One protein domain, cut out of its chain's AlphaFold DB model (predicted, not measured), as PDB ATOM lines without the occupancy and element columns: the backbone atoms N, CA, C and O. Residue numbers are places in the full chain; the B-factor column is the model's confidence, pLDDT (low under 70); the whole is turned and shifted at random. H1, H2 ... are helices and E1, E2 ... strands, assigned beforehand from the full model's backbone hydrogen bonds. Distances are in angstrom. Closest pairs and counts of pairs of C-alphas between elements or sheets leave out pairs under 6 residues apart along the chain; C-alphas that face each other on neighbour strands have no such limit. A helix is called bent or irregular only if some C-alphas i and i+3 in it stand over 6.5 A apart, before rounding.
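This is residues 7 to 129 of the 131 residues of an uncharacterized protein of Clostridium sp. BL8 (UniProt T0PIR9). A short parallel sheet, E1, E2, E3 in that order, has H3 and H4 over one face; H4 runs on beyond it to an end where H5 and long unnamed loops lie. At the opposite end H1 sits by edge strand E1, and H2 packs on both H1 and H3. The printed part has 123 residues, with five named helices and three named strands, in the order H1 H2 E1 H3 E2 H4 E3 H5, mostly helix. It is compact, radius of gyration of the C-alphas 15.8 A, yet elongated, spanning 48 by 28 by 26 A.

Find C-alpha 9 at (44.788, 30.845, -53.107), where H1, residues 9 to 12, begins. Next come irregular H2, 16 to 22, with C-alphas 17 and 20 7.7 A apart, E1, 29 to 32, and H3, 38 to 51, 19.9 A long. Then read E2, 54 to 58, H4, 78 to 94, 24.4 A, E3, 97 to 101, and H5, 115 to 128, 20.7 A, ending at (50.024, 8.982, -33.744).

Look at N 30 and O 54, 3.0 A, between E1 and E2, and N 101 and O 57, 2.8 A, between E2 and E3. H3 is over E2 and, only just, with 3 C-alphas, E1. H4 is over E3, height 8.3 A, closest C-alphas Ala 89 and Ile 100, 6.9 A. H2 touches H3 at Pro 16 and Asp 40, C-alphas 6.0 A. H4 and H5 are near each other. H3, H4 and H5 have every O i to N i+4 pair within hydrogen-bond range; H2 has 0 of 3, but 3 of 4 O i to N i+3 pairs.

The printed part has no cut. The links E2 to H4 and E3 to H5 are long; residues 109 to 114 stand free. Residues 126 to 129 have pLDDT under 70.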
ATOM      1  N   MET A   7      52.184  29.652 -53.963       96.81
ATOM      2  CA  MET A   7      51.189  30.727 -53.972       96.81
ATOM      3  C   MET A   7      49.991  30.338 -53.112       96.81
ATOM      4  O   MET A   7      49.481  29.229 -53.256       96.81
ATOM      5  N   SER A   8      49.520  31.254 -52.266       96.75
ATOM      6  CA  SER A   8      48.283  31.046 -51.511       96.75
ATOM      7  C   SER A   8      47.073  31.440 -52.359       96.75
ATOM      8  O   SER A   8      47.030  32.540 -52.904       96.75
ATOM      9  N   GLY A   9      46.065  30.576 -52.445       96.44
ATOM     10  CA  GLY A   9      44.788  30.845 -53.107       96.44
ATOM     11  C   GLY A   9      43.929  31.893 -52.392       96.44
ATOM     12  O   GLY A   9      42.989  32.424 -52.985       96.44
ATOM     13  N   SER A  10      44.288  32.262 -51.158       94.31
ATOM     14  CA  SER A  10      43.639  33.347 -50.412       94.31
ATOM     15  C   SER A  10      43.712  34.697 -51.137       94.31
ATOM     16  O   SER A  10      42.782  35.490 -51.023       94.31
ATOM     17  N   ILE A  11      44.739  34.935 -51.967       95.44
ATOM     18  CA  ILE A  11      44.879  36.189 -52.732       95.44
ATOM     19  C   ILE A  11      43.745  36.409 -53.742       95.44
ATOM     20  O   ILE A  11      43.483  37.541 -54.139       95.44
ATOM     21  N   ILE A  12      43.089  35.326 -54.169       96.19
ATOM     22  CA  ILE A  12      41.924  35.354 -55.060       96.19
ATOM     23  C   ILE A  12      40.649  34.891 -54.348       96.19
ATOM     24  O   ILE A  12      39.642  34.644 -55.009       96.19
ATOM     25  N   TYR A  13      40.687  34.718 -53.022       94.88
ATOM     26  CA  TYR A  13      39.591  34.161 -52.220       94.88
ATOM     27  C   TYR A  13      39.066  32.822 -52.753       94.88
ATOM     28  O   TYR A  13      37.866  32.559 -52.717       94.88
ATOM     29  N   SER A  14      39.947  31.996 -53.318       95.69
ATOM     30  CA  SER A  14      39.579  30.733 -53.970       95.69
ATOM     31  C   SER A  14      38.516  30.867 -55.070       95.69
ATOM     32  O   SER A  14      37.819  29.899 -55.373       95.69
ATOM     33  N   ASN A  15      38.406  32.044 -55.699       96.44
ATOM     34  CA  ASN A  15      37.483  32.285 -56.803       96.44
ATOM     35  C   ASN A  15      37.892  31.459 -58.045       96.44
ATOM     36  O   ASN A  15      38.973  31.703 -58.597       96.44
ATOM     37  N   PRO A  16      37.040  30.533 -58.530       96.19
ATOM     38  CA  PRO A  16      37.354  29.672 -59.670       96.19
ATOM     39  C   PRO A  16      37.644  30.430 -60.967       96.19
ATOM     40  O   PRO A  16      38.468  29.983 -61.768       96.19
ATOM     41  N   GLU A  17      37.053  31.611 -61.167       97.12
ATOM     42  CA  GLU A  17      37.302  32.447 -62.351       97.12
ATOM     43  C   GLU A  17      38.747  32.966 -62.412       97.12
ATOM     44  O   GLU A  17      39.258  33.310 -63.481       97.12
ATOM     45  N   LEU A  18      39.435  32.997 -61.267       97.44
ATOM     46  CA  LEU A  18      40.772  33.562 -61.119       97.44
ATOM     47  C   LEU A  18      41.859  32.494 -60.927       97.44
ATOM     48  O   LEU A  18      43.026  32.856 -60.795       97.44
ATOM     49  N   TYR A  19      41.544  31.190 -60.968       96.94
ATOM     50  CA  TYR A  19      42.538  30.128 -60.727       96.94
ATOM     51  C   TYR A  19      43.760  30.210 -61.627       96.94
ATOM     52  O   TYR A  19      44.872  29.969 -61.168       96.94
ATOM     53  N   SER A  20      43.587  30.603 -62.889       95.12
ATOM     54  CA  SER A  20      44.707  30.773 -63.821       95.12
ATOM     55  C   SER A  20      45.791  31.730 -63.300       95.12
ATOM     56  O   SER A  20      46.965  31.536 -63.613       95.12
ATOM     57  N   GLN A  21      45.426  32.700 -62.453       95.69
ATOM     58  CA  GLN A  21      46.344  33.672 -61.856       95.69
ATOM     59  C   GLN A  21      47.246  33.063 -60.775       95.69
ATOM     60  O   GLN A  21      48.296  33.626 -60.479       95.69
ATOM     61  N   LEU A  22      46.893  31.902 -60.215       96.12
ATOM     62  CA  LEU A  22      47.729  31.202 -59.238       96.12
ATOM     63  C   LEU A  22      48.942  30.523 -59.893       96.12
ATOM     64  O   LEU A  22      50.003  30.404 -59.282       96.12
ATOM     65  N   PHE A  23      48.821  30.129 -61.163       94.75
ATOM     66  CA  PHE A  23      49.821  29.338 -61.890       94.75
ATOM     67  C   PHE A  23      50.820  30.213 -62.662       94.75
ATOM     68  O   PHE A  23      51.060  30.025 -63.858       94.75
ATOM     69  N   MET A  24      51.408  31.195 -61.977       92.50
ATOM     70  CA  MET A  24      52.413  32.086 -62.558       92.50
ATOM     71  C   MET A  24      53.759  31.390 -62.786       92.50
ATOM     72  O   MET A  24      54.125  30.415 -62.126       92.50
ATOM     73  N   LYS A  25      54.558  31.937 -63.710       92.50
ATOM     74  CA  LYS A  25      55.911  31.440 -63.986       92.50
ATOM     75  C   LYS A  25      56.761  31.462 -62.709       92.50
ATOM     76  O   LYS A  25      56.936  32.506 -62.097       92.50
ATOM     77  N   GLY A  26      57.336  30.312 -62.361       91.69
ATOM     78  CA  GLY A  26      58.198  30.153 -61.183       91.69
ATOM     79  C   GLY A  26      57.475  29.636 -59.939       91.69
ATOM     80  O   GLY A  26      58.139  29.108 -59.051       91.69
ATOM     81  N   ILE A  27      56.141  29.682 -59.911       94.56
ATOM     82  CA  ILE A  27      55.340  29.025 -58.879       94.56
ATOM     83  C   ILE A  27      55.241  27.536 -59.206       94.56
ATOM     84  O   ILE A  27      55.004  27.152 -60.354       94.56
ATOM     85  N   LYS A  28      55.490  26.692 -58.202       94.88
ATOM     86  CA  LYS A  28      55.483  25.223 -58.341       94.88
ATOM     87  C   LYS A  28      54.571  24.522 -57.341       94.88
ATOM     88  O   LYS A  28      54.386  23.309 -57.434       94.88
ATOM     89  N   HIS A  29      54.023  25.274 -56.397       97.38
ATOM     90  CA  HIS A  29      53.129  24.771 -55.372       97.38
ATOM     91  C   HIS A  29      51.999  25.763 -55.136       97.38
ATOM     92  O   HIS A  29      52.248  26.966 -55.120       97.38
ATOM     93  N   ILE A  30      50.780  25.276 -54.954       98.12
ATOM     94  CA  ILE A  30      49.634  26.111 -54.601       98.12
ATOM     95  C   ILE A  30      49.078  25.638 -53.263       98.12
ATOM     96  O   ILE A  30      48.746  24.470 -53.117       98.12
ATOM     97  N   GLU A  31      48.942  26.544 -52.308       98.00
ATOM     98  CA  GLU A  31      48.208  26.285 -51.073       98.00
ATOM     99  C   GLU A  31      46.833  26.936 -51.186       98.00
ATOM    100  O   GLU A  31      46.743  28.145 -51.385       98.00
ATOM    101  N   ILE A  32      45.750  26.172 -51.100       97.81
ATOM    102  CA  ILE A  32      44.397  26.718 -51.271       97.81
ATOM    103  C   ILE A  32      43.377  25.906 -50.479       97.81
ATOM    104  O   ILE A  32      43.538  24.713 -50.282       97.81
ATOM    105  N   GLY A  33      42.312  26.538 -50.019       95.50
ATOM    106  CA  GLY A  33      41.174  25.864 -49.400       95.50
ATOM    107  C   GLY A  33      39.968  26.779 -49.465       95.50
ATOM    108  O   GLY A  33      39.943  27.677 -50.306       95.50
ATOM    109  N   GLU A  34      38.979  26.596 -48.597       94.75
ATOM    110  CA  GLU A  34      37.761  27.415 -48.606       94.75
ATOM    111  C   GLU A  34      37.114  27.520 -50.005       94.75
ATOM    112  O   GLU A  34      36.683  28.591 -50.450       94.75
ATOM    113  N   PHE A  35      37.050  26.398 -50.718       96.00
ATOM    114  CA  PHE A  35      36.297  26.290 -51.960       96.00
ATOM    115  C   PHE A  35      34.802  26.479 -51.673       96.00
ATOM    116  O   PHE A  35      34.302  26.103 -50.607       96.00
ATOM    117  N   SER A  36      34.071  27.083 -52.610       94.31
ATOM    118  CA  SER A  36      32.624  27.275 -52.450       94.31
ATOM    119  C   SER A  36      31.883  25.937 -52.507       94.31
ATOM    120  O   SER A  36      30.950  25.714 -51.740       94.31
ATOM    121  N   GLU A  37      32.335  25.043 -53.387       95.19
ATOM    122  CA  GLU A  37      31.749  23.730 -53.649       95.19
ATOM    123  C   GLU A  37      32.796  22.730 -54.177       95.19
ATOM    124  O   GLU A  37      33.896  23.106 -54.588       95.19
ATOM    125  N   GLU A  38      32.459  21.439 -54.187       94.69
ATOM    126  CA  GLU A  38      33.351  20.367 -54.670       94.69
ATOM    127  C   GLU A  38      33.678  20.489 -56.170       94.69
ATOM    128  O   GLU A  38      34.738  20.045 -56.620       94.69
ATOM    129  N   GLU A  39      32.794  21.104 -56.964       97.06
ATOM    130  CA  GLU A  39      33.053  21.333 -58.388       97.06
ATOM    131  C   GLU A  39      34.213  22.318 -58.592       97.06
ATOM    132  O   GLU A  39      35.066  22.109 -59.457       97.06
ATOM    133  N   ASP A  40      34.296  23.353 -57.757       97.19
ATOM    134  CA  ASP A  40      35.391  24.323 -57.778       97.19
ATOM    135  C   ASP A  40      36.719  23.669 -57.397       97.19
ATOM    136  O   ASP A  40      37.726  23.842 -58.089       97.19
ATOM    137  N   PHE A  41      36.710  22.821 -56.367       97.25
ATOM    138  CA  PHE A  41      37.876  22.013 -56.021       97.25
ATOM    139  C   PHE A  41      38.300  21.097 -57.181       97.25
ATOM    140  O   PHE A  41      39.479  21.034 -57.536       97.25
ATOM    141  N   SER A  42      37.343  20.451 -57.849       97.25
ATOM    142  CA  SER A  42      37.611  19.596 -59.011       97.25
ATOM    143  C   SER A  42      38.219  20.378 -60.186       97.25
ATOM    144  O   SER A  42      39.155  19.899 -60.835       97.25
ATOM    145  N   LYS A  43      37.739  21.604 -60.446       97.62
ATOM    146  CA  LYS A  43      38.315  22.521 -61.449       97.62
ATOM    147  C   LYS A  43      39.758  22.885 -61.098       97.62
ATOM    148  O   LYS A  43      40.622  22.849 -61.978       97.62
ATOM    149  N   PHE A  44      40.028  23.190 -59.830       98.00
ATOM    150  CA  PHE A  44      41.376  23.465 -59.342       98.00
ATOM    151  C   PHE A  44      42.310  22.264 -59.532       98.00
ATOM    152  O   PHE A  44      43.382  22.426 -60.116       98.00
ATOM    153  N   LEU A  45      41.899  21.059 -59.118       97.69
ATOM    154  CA  LEU A  45      42.702  19.839 -59.262       97.69
ATOM    155  C   LEU A  45      43.080  19.572 -60.718       97.69
ATOM    156  O   LEU A  45      44.246  19.313 -61.025       97.69
ATOM    157  N   LYS A  46      42.107  19.675 -61.631       97.38
ATOM    158  CA  LYS A  46      42.350  19.508 -63.066       97.38
ATOM    159  C   LYS A  46      43.413  20.488 -63.557       97.38
ATOM    160  O   LYS A  46      44.362  20.075 -64.221       97.38
ATOM    161  N   LEU A  47      43.294  21.761 -63.188       96.88
ATOM    162  CA  LEU A  47      44.252  22.784 -63.591       96.88
ATOM    163  C   LEU A  47      45.636  22.560 -62.960       96.88
ATOM    164  O   LEU A  47      46.645  22.713 -63.647       96.88
ATOM    165  N   SER A  48      45.707  22.146 -61.692       96.56
ATOM    166  CA  SER A  48      46.974  21.828 -61.023       96.56
ATOM    167  C   SER A  48      47.715  20.696 -61.731       96.56
ATOM    168  O   SER A  48      48.913  20.817 -62.004       96.56
ATOM    169  N   ASN A  49      46.982  19.651 -62.126       95.31
ATOM    170  CA  ASN A  49      47.509  18.531 -62.903       95.31
ATOM    171  C   ASN A  49      47.979  18.970 -64.297       95.31
ATOM    172  O   ASN A  49      49.099  18.652 -64.694       95.31
ATOM    173  N   GLU A  50      47.181  19.761 -65.022       95.88
ATOM    174  CA  GLU A  50      47.548  20.300 -66.343       95.88
ATOM    175  C   GLU A  50      48.806  21.181 -66.298       95.88
ATOM    176  O   GLU A  50      49.590  21.212 -67.249       95.88
ATOM    177  N   LYS A  51      49.017  21.911 -65.197       94.69
ATOM    178  CA  LYS A  51      50.181  22.787 -64.997       94.69
ATOM    179  C   LYS A  51      51.372  22.085 -64.347       94.69
ATOM    180  O   LYS A  51      52.428  22.711 -64.217       94.69
ATOM    181  N   GLY A  52      51.229  20.822 -63.940       93.69
ATOM    182  CA  GLY A  52      52.265  20.073 -63.226       93.69
ATOM    183  C   GLY A  52      52.685  20.746 -61.916       93.69
ATOM    184  O   GLY A  52      53.870  20.752 -61.577       93.69
ATOM    185  N   CYS A  53      51.738  21.385 -61.228       95.12
ATOM    186  CA  CYS A  53      51.958  21.998 -59.923       95.12
ATOM    187  C   CYS A  53      51.461  21.069 -58.819       95.12
ATOM    188  O   CYS A  53      50.409  20.442 -58.930       95.12
ATOM    189  N   THR A  54      52.234  21.008 -57.744       96.69
ATOM    190  CA  THR A  54      51.826  20.362 -56.488       96.69
ATOM    191  C   THR A  54      50.884  21.272 -55.708       96.69
ATOM    192  O   THR A  54      50.852  22.479 -55.974       96.69
ATOM    193  N   PHE A  55      50.166  20.730 -54.731       98.00
ATOM    194  CA  PHE A  55      49.291  21.540 -53.895       98.00
ATOM    195  C   PHE A  55      49.217  21.047 -52.451       98.00
ATOM    196  O   PHE A  55      49.487  19.882 -52.164       98.00
ATOM    197  N   GLY A  56      48.849  21.960 -51.562       97.62
ATOM    198  CA  GLY A  56      48.447  21.706 -50.185       97.62
ATOM    199  C   GLY A  56      47.089  22.349 -49.928       97.62
ATOM    200  O   GLY A  56      46.697  23.285 -50.636       97.62
ATOM    201  N   ILE A  57      46.354  21.842 -48.940       96.94
ATOM    202  CA  ILE A  57      45.039  22.385 -48.590       96.94
ATOM    203  C   ILE A  57      45.113  23.226 -47.327       96.94
ATOM    204  O   ILE A  57      45.556  22.761 -46.285       96.94
ATOM    205  N   HIS A  58      44.625  24.461 -47.406       95.25
ATOM    206  CA  HIS A  58      44.390  25.288 -46.224       95.25
ATOM    207  C   HIS A  58      42.985  25.009 -45.697       95.25
ATOM    208  O   HIS A  58      42.022  25.628 -46.144       95.25
ATOM    209  N   SER A  59      42.878  24.074 -44.752       90.81
ATOM    210  CA  SER A  59      41.606  23.569 -44.219       90.81
ATOM    211  C   SER A  59      40.674  24.704 -43.750       90.81
ATOM    212  O   SER A  59      41.224  25.683 -43.230       90.81
ATOM    213  N   PRO A  60      39.324  24.577 -43.920       90.50
ATOM    214  CA  PRO A  60      38.681  23.419 -44.527       90.50
ATOM    215  C   PRO A  60      38.823  23.444 -46.038       90.50
ATOM    216  O   PRO A  60      39.026  24.498 -46.652       90.50
ATOM    217  N   LEU A  61      38.626  22.278 -46.643       92.88
ATOM    218  CA  LEU A  61      38.465  22.185 -48.082       92.88
ATOM    219  C   LEU A  61      37.314  23.084 -48.554       92.88
ATOM    220  O   LEU A  61      37.514  23.937 -49.408       92.88
ATOM    221  N   LEU A  62      36.122  22.960 -47.965       92.50
ATOM    222  CA  LEU A  62      34.950  23.761 -48.337       92.50
ATOM    223  C   LEU A  62      34.652  24.840 -47.296       92.50
ATOM    224  O   LEU A  62      34.717  24.569 -46.100       92.50
ATOM    225  N   ARG A  63      34.203  26.033 -47.716       88.50
ATOM    226  CA  ARG A  63      33.806  27.141 -46.806       88.50
ATOM    227  C   ARG A  63      32.771  26.743 -45.756       88.50
ATOM    228  O   ARG A  63      32.669  27.378 -44.714       88.50
ATOM    229  N   SER A  64      31.977  25.717 -46.049       83.44
ATOM    230  CA  SER A  64      30.968  25.174 -45.148       83.44
ATOM    231  C   SER A  64      31.540  24.308 -44.022       83.44
ATOM    232  O   SER A  64      30.769  23.965 -43.127       83.44
ATOM    233  N   GLY A  65      32.833  23.965 -44.035       78.88
ATOM    234  CA  GLY A  65      33.526  23.239 -42.966       78.88
ATOM    235  C   GLY A  65      33.929  24.133 -41.788       78.88
ATOM    236  O   GLY A  65      33.395  25.231 -41.612       78.88
ATOM    237  N   SER A  66      34.868  23.663 -40.965       74.75
ATOM    238  CA  SER A  66      35.445  24.443 -39.864       74.75
ATOM    239  C   SER A  66      36.959  24.259 -39.758       74.75
ATOM    240  O   SER A  66      37.479  23.209 -40.118       74.75
ATOM    241  N   LYS A  67      37.651  25.301 -39.272       73.12
ATOM    242  CA  LYS A  67      39.123  25.405 -39.169       73.12
ATOM    243  C   LYS A  67      39.684  25.243 -37.763       73.12
ATOM    244  O   LYS A  67      40.897  25.134 -37.609       73.12
ATOM    245  N   TYR A  68      38.826  25.368 -36.757       80.62
ATOM    246  CA  TYR A  68      39.239  25.855 -35.438       80.62
ATOM    247  C   TYR A  68      38.815  24.942 -34.287       80.62
ATOM    248  O   TYR A  68      39.292  25.107 -33.171       80.62
ATOM    249  N   ASP A  69      37.942  23.971 -34.558       85.69
ATOM    250  CA  ASP A  69      37.279  23.166 -33.527       85.69
ATOM    251  C   ASP A  69      38.190  22.126 -32.849       85.69
ATOM    252  O   ASP A  69      37.733  21.335 -32.037       85.69
ATOM    253  N   LEU A  70      39.486  22.082 -33.171       87.06
ATOM    254  CA  LEU A  70      40.387  20.997 -32.756       87.06
ATOM    255  C   LEU A  70      40.681  20.936 -31.250       87.06
ATOM    256  O   LEU A  70      41.130  19.893 -30.761       87.06
ATOM    257  N   ILE A  71      40.471  22.040 -30.529       86.44
ATOM    258  CA  ILE A  71      40.683  22.129 -29.076       86.44
ATOM    259  C   ILE A  71      39.388  22.497 -28.360       86.44
ATOM    260  O   ILE A  71      39.014  21.839 -27.392       86.44
ATOM    261  N   GLU A  72      38.706  23.539 -28.828       83.75
ATOM    262  CA  GLU A  72      37.440  23.998 -28.269       83.75
ATOM    263  C   GLU A  72      36.320  23.893 -29.297       83.75
ATOM    264  O   GLU A  72      36.540  24.044 -30.496       83.75
ATOM    265  N   LYS A  73      35.096  23.685 -28.817       86.38
ATOM    266  CA  LYS A  73      33.916  23.696 -29.674       86.38
ATOM    267  C   LYS A  73      33.533  25.129 -30.045       86.38
ATOM    268  O   LYS A  73      33.038  25.881 -29.208       86.38
ATOM    269  N   LEU A  74      33.632  25.457 -31.325       82.88
ATOM    270  CA  LEU A  74      32.988  26.610 -31.957       82.88
ATOM    271  C   LEU A  74      31.735  26.196 -32.731       82.88
ATOM    272  O   LEU A  74      30.684  26.824 -32.608       82.88
ATOM    273  N   ARG A  75      31.851  25.138 -33.536       85.31
ATOM    274  CA  ARG A  75      30.797  24.593 -34.396       85.31
ATOM    275  C   ARG A  75      30.644  23.084 -34.246       85.31
ATOM    276  O   ARG A  75      29.506  22.623 -34.179       85.31
ATOM    277  N   TYR A  76      31.748  22.349 -34.177       85.31
ATOM    278  CA  TYR A  76      31.782  20.890 -34.029       85.31
ATOM    279  C   TYR A  76      32.425  20.507 -32.700       85.31
ATOM    280  O   TYR A  76      33.253  21.257 -32.185       85.31
ATOM    281  N   GLU A  77      32.045  19.366 -32.123       90.06
ATOM    282  CA  GLU A  77      32.798  18.852 -30.973       90.06
ATOM    283  C   GLU A  77      34.249  18.569 -31.395       90.06
ATOM    284  O   GLU A  77      34.461  18.072 -32.505       90.06
ATOM    285  N   PRO A  78      35.260  18.807 -30.538       88.69
ATOM    286  CA  PRO A  78      36.648  18.582 -30.924       88.69
ATOM    287  C   PRO A  78      36.933  17.178 -31.444       88.69
ATOM    288  O   PRO A  78      37.673  17.028 -32.411       88.69
ATOM    289  N   SER A  79      36.317  16.142 -30.869       87.94
ATOM    290  CA  SER A  79      36.429  14.775 -31.392       87.94
ATOM    291  C   SER A  79      35.915  14.649 -32.827       87.94
ATOM    292  O   SER A  79      36.595  14.060 -33.655       87.94
ATOM    293  N   GLU A  80      34.765  15.253 -33.139       88.38
ATOM    294  CA  GLU A  80      34.204  15.242 -34.494       88.38
ATOM    295  C   GLU A  80      35.093  16.032 -35.462       88.38
ATOM    296  O   GLU A  80      35.295  15.617 -36.598       88.38
ATOM    297  N   ALA A  81      35.662  17.155 -35.015       88.44
ATOM    298  CA  ALA A  81      36.580  17.957 -35.819       88.44
ATOM    299  C   ALA A  81      37.876  17.201 -36.158       88.44
ATOM    300  O   ALA A  81      38.376  17.318 -37.280       88.44
ATOM    301  N   TRP A  82      38.397  16.405 -35.216       88.06
ATOM    302  CA  TRP A  82      39.514  15.492 -35.462       88.06
ATOM    303  C   TRP A  82      39.143  14.426 -36.499       88.06
ATOM    304  O   TRP A  82      39.846  14.309 -37.501       88.06
ATOM    305  N   ASP A  83      38.008  13.741 -36.328       88.44
ATOM    306  CA  ASP A  83      37.531  12.727 -37.281       88.44
ATOM    307  C   ASP A  83      37.334  13.319 -38.693       88.44
ATOM    308  O   ASP A  83      37.678  12.701 -39.704       88.44
ATOM    309  N   MET A  84      36.814  14.548 -38.784       87.06
ATOM    310  CA  MET A  84      36.639  15.266 -40.050       87.06
ATOM    311  C   MET A  84      37.972  15.578 -40.733       87.06
ATOM    312  O   MET A  84      38.082  15.387 -41.943       87.06
ATOM    313  N   ILE A  85      38.974  16.055 -39.988       88.19
ATOM    314  CA  ILE A  85      40.301  16.348 -40.547       88.19
ATOM    315  C   ILE A  85      41.014  15.065 -40.972       88.19
ATOM    316  O   ILE A  85      41.659  15.067 -42.016       88.19
ATOM    317  N   GLU A  86      40.871  13.967 -40.229       88.69
ATOM    318  CA  GLU A  86      41.423  12.665 -40.619       88.69
ATOM    319  C   GLU A  86      40.803  12.161 -41.931       88.69
ATOM    320  O   GLU A  86      41.527  11.817 -42.868       88.69
ATOM    321  N   ALA A  87      39.474  12.204 -42.051       88.81
ATOM    322  CA  ALA A  87      38.784  11.825 -43.283       88.81
ATOM    323  C   ALA A  87      39.145  12.750 -44.465       88.81
ATOM    324  O   ALA A  87      39.308  12.295 -45.602       88.81
ATOM    325  N   GLU A  88      39.292  14.055 -44.210       89.25
ATOM    326  CA  GLU A  88      39.737  15.037 -45.203       89.25
ATOM    327  C   GLU A  88      41.190  14.753 -45.638       89.25
ATOM    328  O   GLU A  88      41.477  14.762 -46.837       89.25
ATOM    329  N   ALA A  89      42.083  14.409 -44.705       90.94
ATOM    330  CA  ALA A  89      43.471  14.018 -44.964       90.94
ATOM    331  C   ALA A  89      43.583  12.757 -45.814       90.94
ATOM    332  O   ALA A  89      44.336  12.754 -46.788       90.94
ATOM    333  N   GLU A  90      42.813  11.714 -45.507       92.50
ATOM    334  CA  GLU A  90      42.799  10.484 -46.301       92.50
ATOM    335  C   GLU A  90      42.338  10.761 -47.741       92.50
ATOM    336  O   GLU A  90      43.031  10.402 -48.702       92.50
ATOM    337  N   LYS A  91      41.220  11.487 -47.905       92.81
ATOM    338  CA  LYS A  91      40.696  11.893 -49.222       92.81
ATOM    339  C   LYS A  91      41.727  12.707 -50.005       92.81
ATOM    340  O   LYS A  91      41.956  12.441 -51.184       92.81
ATOM    341  N   LEU A  92      42.329  13.719 -49.385       94.81
ATOM    342  CA  LEU A  92      43.229  14.652 -50.062       94.81
ATOM    343  C   LEU A  92      44.592  14.040 -50.377       94.81
ATOM    344  O   LEU A  92      45.134  14.305 -51.451       94.81
ATOM    345  N   SER A  93      45.105  13.177 -49.502       95.19
ATOM    346  CA  SER A  93      46.300  12.371 -49.757       95.19
ATOM    347  C   SER A  93      46.117  11.505 -51.006       95.19
ATOM    348  O   SER A  93      46.944  11.546 -51.919       95.19
ATOM    349  N   ALA A  94      44.972  10.821 -51.131       95.50
ATOM    350  CA  ALA A  94      44.645  10.024 -52.317       95.50
ATOM    351  C   ALA A  94      44.542  10.859 -53.612       95.50
ATOM    352  O   ALA A  94      44.744  10.335 -54.708       95.50
ATOM    353  N   LEU A  95      44.255  12.159 -53.494       96.12
ATOM    354  CA  LEU A  95      44.182  13.116 -54.603       96.12
ATOM    355  C   LEU A  95      45.510  13.845 -54.875       96.12
ATOM    356  O   LEU A  95      45.579  14.657 -55.799       96.12
ATOM    357  N   GLY A  96      46.566  13.547 -54.113       96.31
ATOM    358  CA  GLY A  96      47.912  14.086 -54.318       96.31
ATOM    359  C   GLY A  96      48.218  15.390 -53.579       96.31
ATOM    360  O   GLY A  96      49.174  16.073 -53.953       96.31
ATOM    361  N   ALA A  97      47.442  15.751 -52.552       97.19
ATOM    362  CA  ALA A  97      47.802  16.854 -51.664       97.19
ATOM    363  C   ALA A  97      49.077  16.503 -50.878       97.19
ATOM    364  O   ALA A  97      49.181  15.418 -50.311       97.19
ATOM    365  N   GLU A  98      50.041  17.423 -50.813       96.50
ATOM    366  CA  GLU A  98      51.285  17.210 -50.057       96.50
ATOM    367  C   GLU A  98      51.092  17.429 -48.548       96.50
ATOM    368  O   GLU A  98      51.826  16.852 -47.748       96.50
ATOM    369  N   TYR A  99      50.127  18.268 -48.154       95.06
ATOM    370  CA  TYR A  99      49.790  18.539 -46.757       95.06
ATOM    371  C   TYR A  99      48.394  19.158 -46.603       95.06
ATOM    372  O   TYR A  99      47.813  19.680 -47.561       95.06
ATOM    373  N   ILE A 100      47.906  19.162 -45.360       93.44
ATOM    374  CA  ILE A 100      46.803  20.009 -44.899       93.44
ATOM    375  C   ILE A 100      47.340  20.970 -43.839       93.44
ATOM    376  O   ILE A 100      47.988  20.553 -42.880       93.44
ATOM    377  N   LEU A 101      47.072  22.259 -44.020       92.69
ATOM    378  CA  LEU A 101      47.330  23.309 -43.047       92.69
ATOM    379  C   LEU A 101      46.055  23.571 -42.240       92.69
ATOM    380  O   LEU A 101      45.017  23.918 -42.805       92.69
ATOM    381  N   VAL A 102      46.156  23.435 -40.919       90.19
ATOM    382  CA  VAL A 102      45.077  23.693 -39.954       90.19
ATOM    383  C   VAL A 102      45.476  24.819 -39.003       90.19
ATOM    384  O   VAL A 102      46.661  25.033 -38.741       90.19
ATOM    385  N   HIS A 103      44.495  25.538 -38.460       86.50
ATOM    386  CA  HIS A 103      44.750  26.548 -37.437       86.50
ATOM    387  C   HIS A 103      44.770  25.888 -36.061       86.50
ATOM    388  O   HIS A 103      43.728  25.635 -35.463       86.50
ATOM    389  N   PHE A 104      45.973  25.607 -35.566       85.50
ATOM    390  CA  PHE A 104      46.177  24.997 -34.259       85.50
ATOM    391  C   PHE A 104      47.367  25.648 -33.529       85.50
ATOM    392  O   PHE A 104      48.425  25.809 -34.141       85.50
ATOM    393  N   PRO A 105      47.244  25.961 -32.228       86.12
ATOM    394  CA  PRO A 105      46.006  25.969 -31.450       86.12
ATOM    395  C   PRO A 105      45.118  27.172 -31.802       86.12
ATOM    396  O   PRO A 105      45.619  28.218 -32.215       86.12
ATOM    397  N   TYR A 106      43.805  27.036 -31.618       84.25
ATOM    398  CA  TYR A 106      42.866  28.154 -31.705       84.25
ATOM    399  C   TYR A 106      42.017  28.218 -30.437       84.25
ATOM    400  O   TYR A 106      41.471  27.204 -30.008       84.25
ATOM    401  N   PHE A 107      41.912  29.423 -29.884       83.31
ATOM    402  CA  PHE A 107      41.014  29.781 -28.794       83.31
ATOM    403  C   PHE A 107      40.376  31.125 -29.146       83.31
ATOM    404  O   PHE A 107      41.075  32.062 -29.544       83.31
ATOM    405  N   LYS A 108      39.054  31.220 -29.055       80.00
ATOM    406  CA  LYS A 108      38.286  32.407 -29.438       80.00
ATOM    407  C   LYS A 108      38.436  33.544 -28.431       80.00
ATOM    408  O   LYS A 108      38.382  34.710 -28.815       80.00
ATOM    409  N   GLU A 109      38.589  33.197 -27.159       82.19
ATOM    410  CA  GLU A 109      38.684  34.120 -26.030       82.19
ATOM    411  C   GLU A 109      39.800  33.670 -25.081       82.19
ATOM    412  O   GLU A 109      40.328  32.561 -25.207       82.19
ATOM    413  N   ASP A 110      40.160  34.533 -24.130       76.62
ATOM    414  CA  ASP A 110      41.067  34.152 -23.053       76.62
ATOM    415  C   ASP A 110      40.430  33.023 -22.236       76.62
ATOM    416  O   ASP A 110      39.353  33.166 -21.655       76.62
ATOM    417  N   VAL A 111      41.104  31.878 -22.205       74.56
ATOM    418  CA  VAL A 111      40.641  30.681 -21.505       74.56
ATOM    419  C   VAL A 111      41.319  30.599 -20.141       74.56
ATOM    420  O   VAL A 111      42.542  30.578 -20.055       74.56
ATOM    421  N   GLU A 112      40.535  30.483 -19.065       74.81
ATOM    422  CA  GLU A 112      41.060  30.317 -17.693       74.81
ATOM    423  C   GLU A 112      41.560  28.886 -17.395       74.81
ATOM    424  O   GLU A 112      41.984  28.574 -16.280       74.81
ATOM    425  N   VAL A 113      41.500  27.987 -18.381       77.25
ATOM    426  CA  VAL A 113      41.971  26.602 -18.263       77.25
ATOM    427  C   VAL A 113      43.467  26.494 -18.558       77.25
ATOM    428  O   VAL A 113      44.076  27.382 -19.147       77.25
ATOM    429  N   ASN A 114      44.074  25.368 -18.177       82.81
ATOM    430  CA  ASN A 114      45.460  25.071 -18.530       82.81
ATOM    431  C   ASN A 114      45.580  24.785 -20.041       82.81
ATOM    432  O   ASN A 114      45.449  23.640 -20.480       82.81
ATOM    433  N   THR A 115      45.805  25.836 -20.828       84.12
ATOM    434  CA  THR A 115      45.930  25.779 -22.289       84.12
ATOM    435  C   THR A 115      47.128  24.949 -22.739       84.12
ATOM    436  O   THR A 115      46.997  24.205 -23.708       84.12
ATOM    437  N   ASP A 116      48.246  24.972 -22.006       85.94
ATOM    438  CA  ASP A 116      49.428  24.153 -22.308       85.94
ATOM    439  C   ASP A 116      49.079  22.658 -22.336       85.94
ATOM    440  O   ASP A 116      49.471  21.935 -23.252       85.94
ATOM    441  N   ALA A 117      48.281  22.188 -21.371       85.88
ATOM    442  CA  ALA A 117      47.850  20.792 -21.323       85.88
ATOM    443  C   ALA A 117      46.970  20.404 -22.526       85.88
ATOM    444  O   ALA A 117      47.148  19.323 -23.087       85.88
ATOM    445  N   LEU A 118      46.061  21.291 -22.944       84.38
ATOM    446  CA  LEU A 118      45.178  21.073 -24.097       84.38
ATOM    447  C   LEU A 118      45.954  21.063 -25.421       84.38
ATOM    448  O   LEU A 118      45.707  20.223 -26.288       84.38
ATOM    449  N   ILE A 119      46.928  21.965 -25.563       85.81
ATOM    450  CA  ILE A 119      47.821  22.022 -26.723       85.81
ATOM    451  C   ILE A 119      48.629  20.724 -26.818       85.81
ATOM    452  O   ILE A 119      48.657  20.094 -27.876       85.81
ATOM    453  N   GLU A 120      49.241  20.282 -25.717       86.62
ATOM    454  CA  GLU A 120      50.019  19.039 -25.679       86.62
ATOM    455  C   GLU A 120      49.172  17.797 -25.987       86.62
ATOM    456  O   GLU A 120      49.638  16.881 -26.669       86.62
ATOM    457  N   GLU A 121      47.919  17.743 -25.527       85.19
ATOM    458  CA  GLU A 121      46.998  16.655 -25.873       85.19
ATOM    459  C   GLU A 121      46.682  16.633 -27.376       85.19
ATOM    460  O   GLU A 121      46.797  15.580 -28.013       85.19
ATOM    461  N   GLY A 122      46.369  17.787 -27.973       82.88
ATOM    462  CA  GLY A 122      46.136  17.891 -29.416       82.88
ATOM    463  C   GLY A 122      47.376  17.538 -30.249       82.88
ATOM    464  O   GLY A 122      47.280  16.821 -31.245       82.88
ATOM    465  N   LEU A 123      48.574  17.944 -29.813       83.44
ATOM    466  CA  LEU A 123      49.833  17.574 -30.472       83.44
ATOM    467  C   LEU A 123      50.125  16.068 -30.399       83.44
ATOM    468  O   LEU A 123      50.694  15.511 -31.341       83.44
ATOM    469  N   LYS A 124      49.748  15.389 -29.308       84.06
ATOM    470  CA  LYS A 124      49.895  13.928 -29.201       84.06
ATOM    471  C   LYS A 124      49.038  13.202 -30.226       84.06
ATOM    472  O   LYS A 124      49.542  12.251 -30.818       84.06
ATOM    473  N   LYS A 125      47.811  13.667 -30.484       73.75
ATOM    474  CA  LYS A 125      46.960  13.103 -31.542       73.75
ATOM    475  C   LYS A 125      47.641  13.204 -32.909       73.75
ATOM    476  O   LYS A 125      47.786  12.190 -33.574       73.75
ATOM    477  N   ASN A 126      48.222  14.357 -33.253       59.50
ATOM    478  CA  ASN A 126      48.967  14.541 -34.511       59.50
ATOM    479  C   ASN A 126      50.159  13.573 -34.701       59.50
ATOM    480  O   ASN A 126      50.456  13.178 -35.827       59.50
ATOM    481  N   LYS A 127      50.850  13.179 -33.620       56.94
ATOM    482  CA  LYS A 127      52.023  12.283 -33.686       56.94
ATOM    483  C   LYS A 127      51.675  10.808 -33.889       56.94
ATOM    484  O   LYS A 127      52.533  10.058 -34.343       56.94
ATOM    485  N   VAL A 128      50.457  10.379 -33.552       50.91
ATOM    486  CA  VAL A 128      50.024   8.982 -33.744       50.91
ATOM    487  C   VAL A 128      49.872   8.649 -35.234       50.91
ATOM    488  O   VAL A 128      50.077   7.504 -35.623       50.91
ATOM    489  N   TYR A 129      49.611   9.652 -36.074       46.75
ATOM    490  CA  TYR A 129      49.303   9.476 -37.497       46.75
ATOM    491  C   TYR A 129      50.465   9.796 -38.448       46.75
ATOM    492  O   TYR A 129      50.295   9.772 -39.662       46.75
TER     493      TYR A 129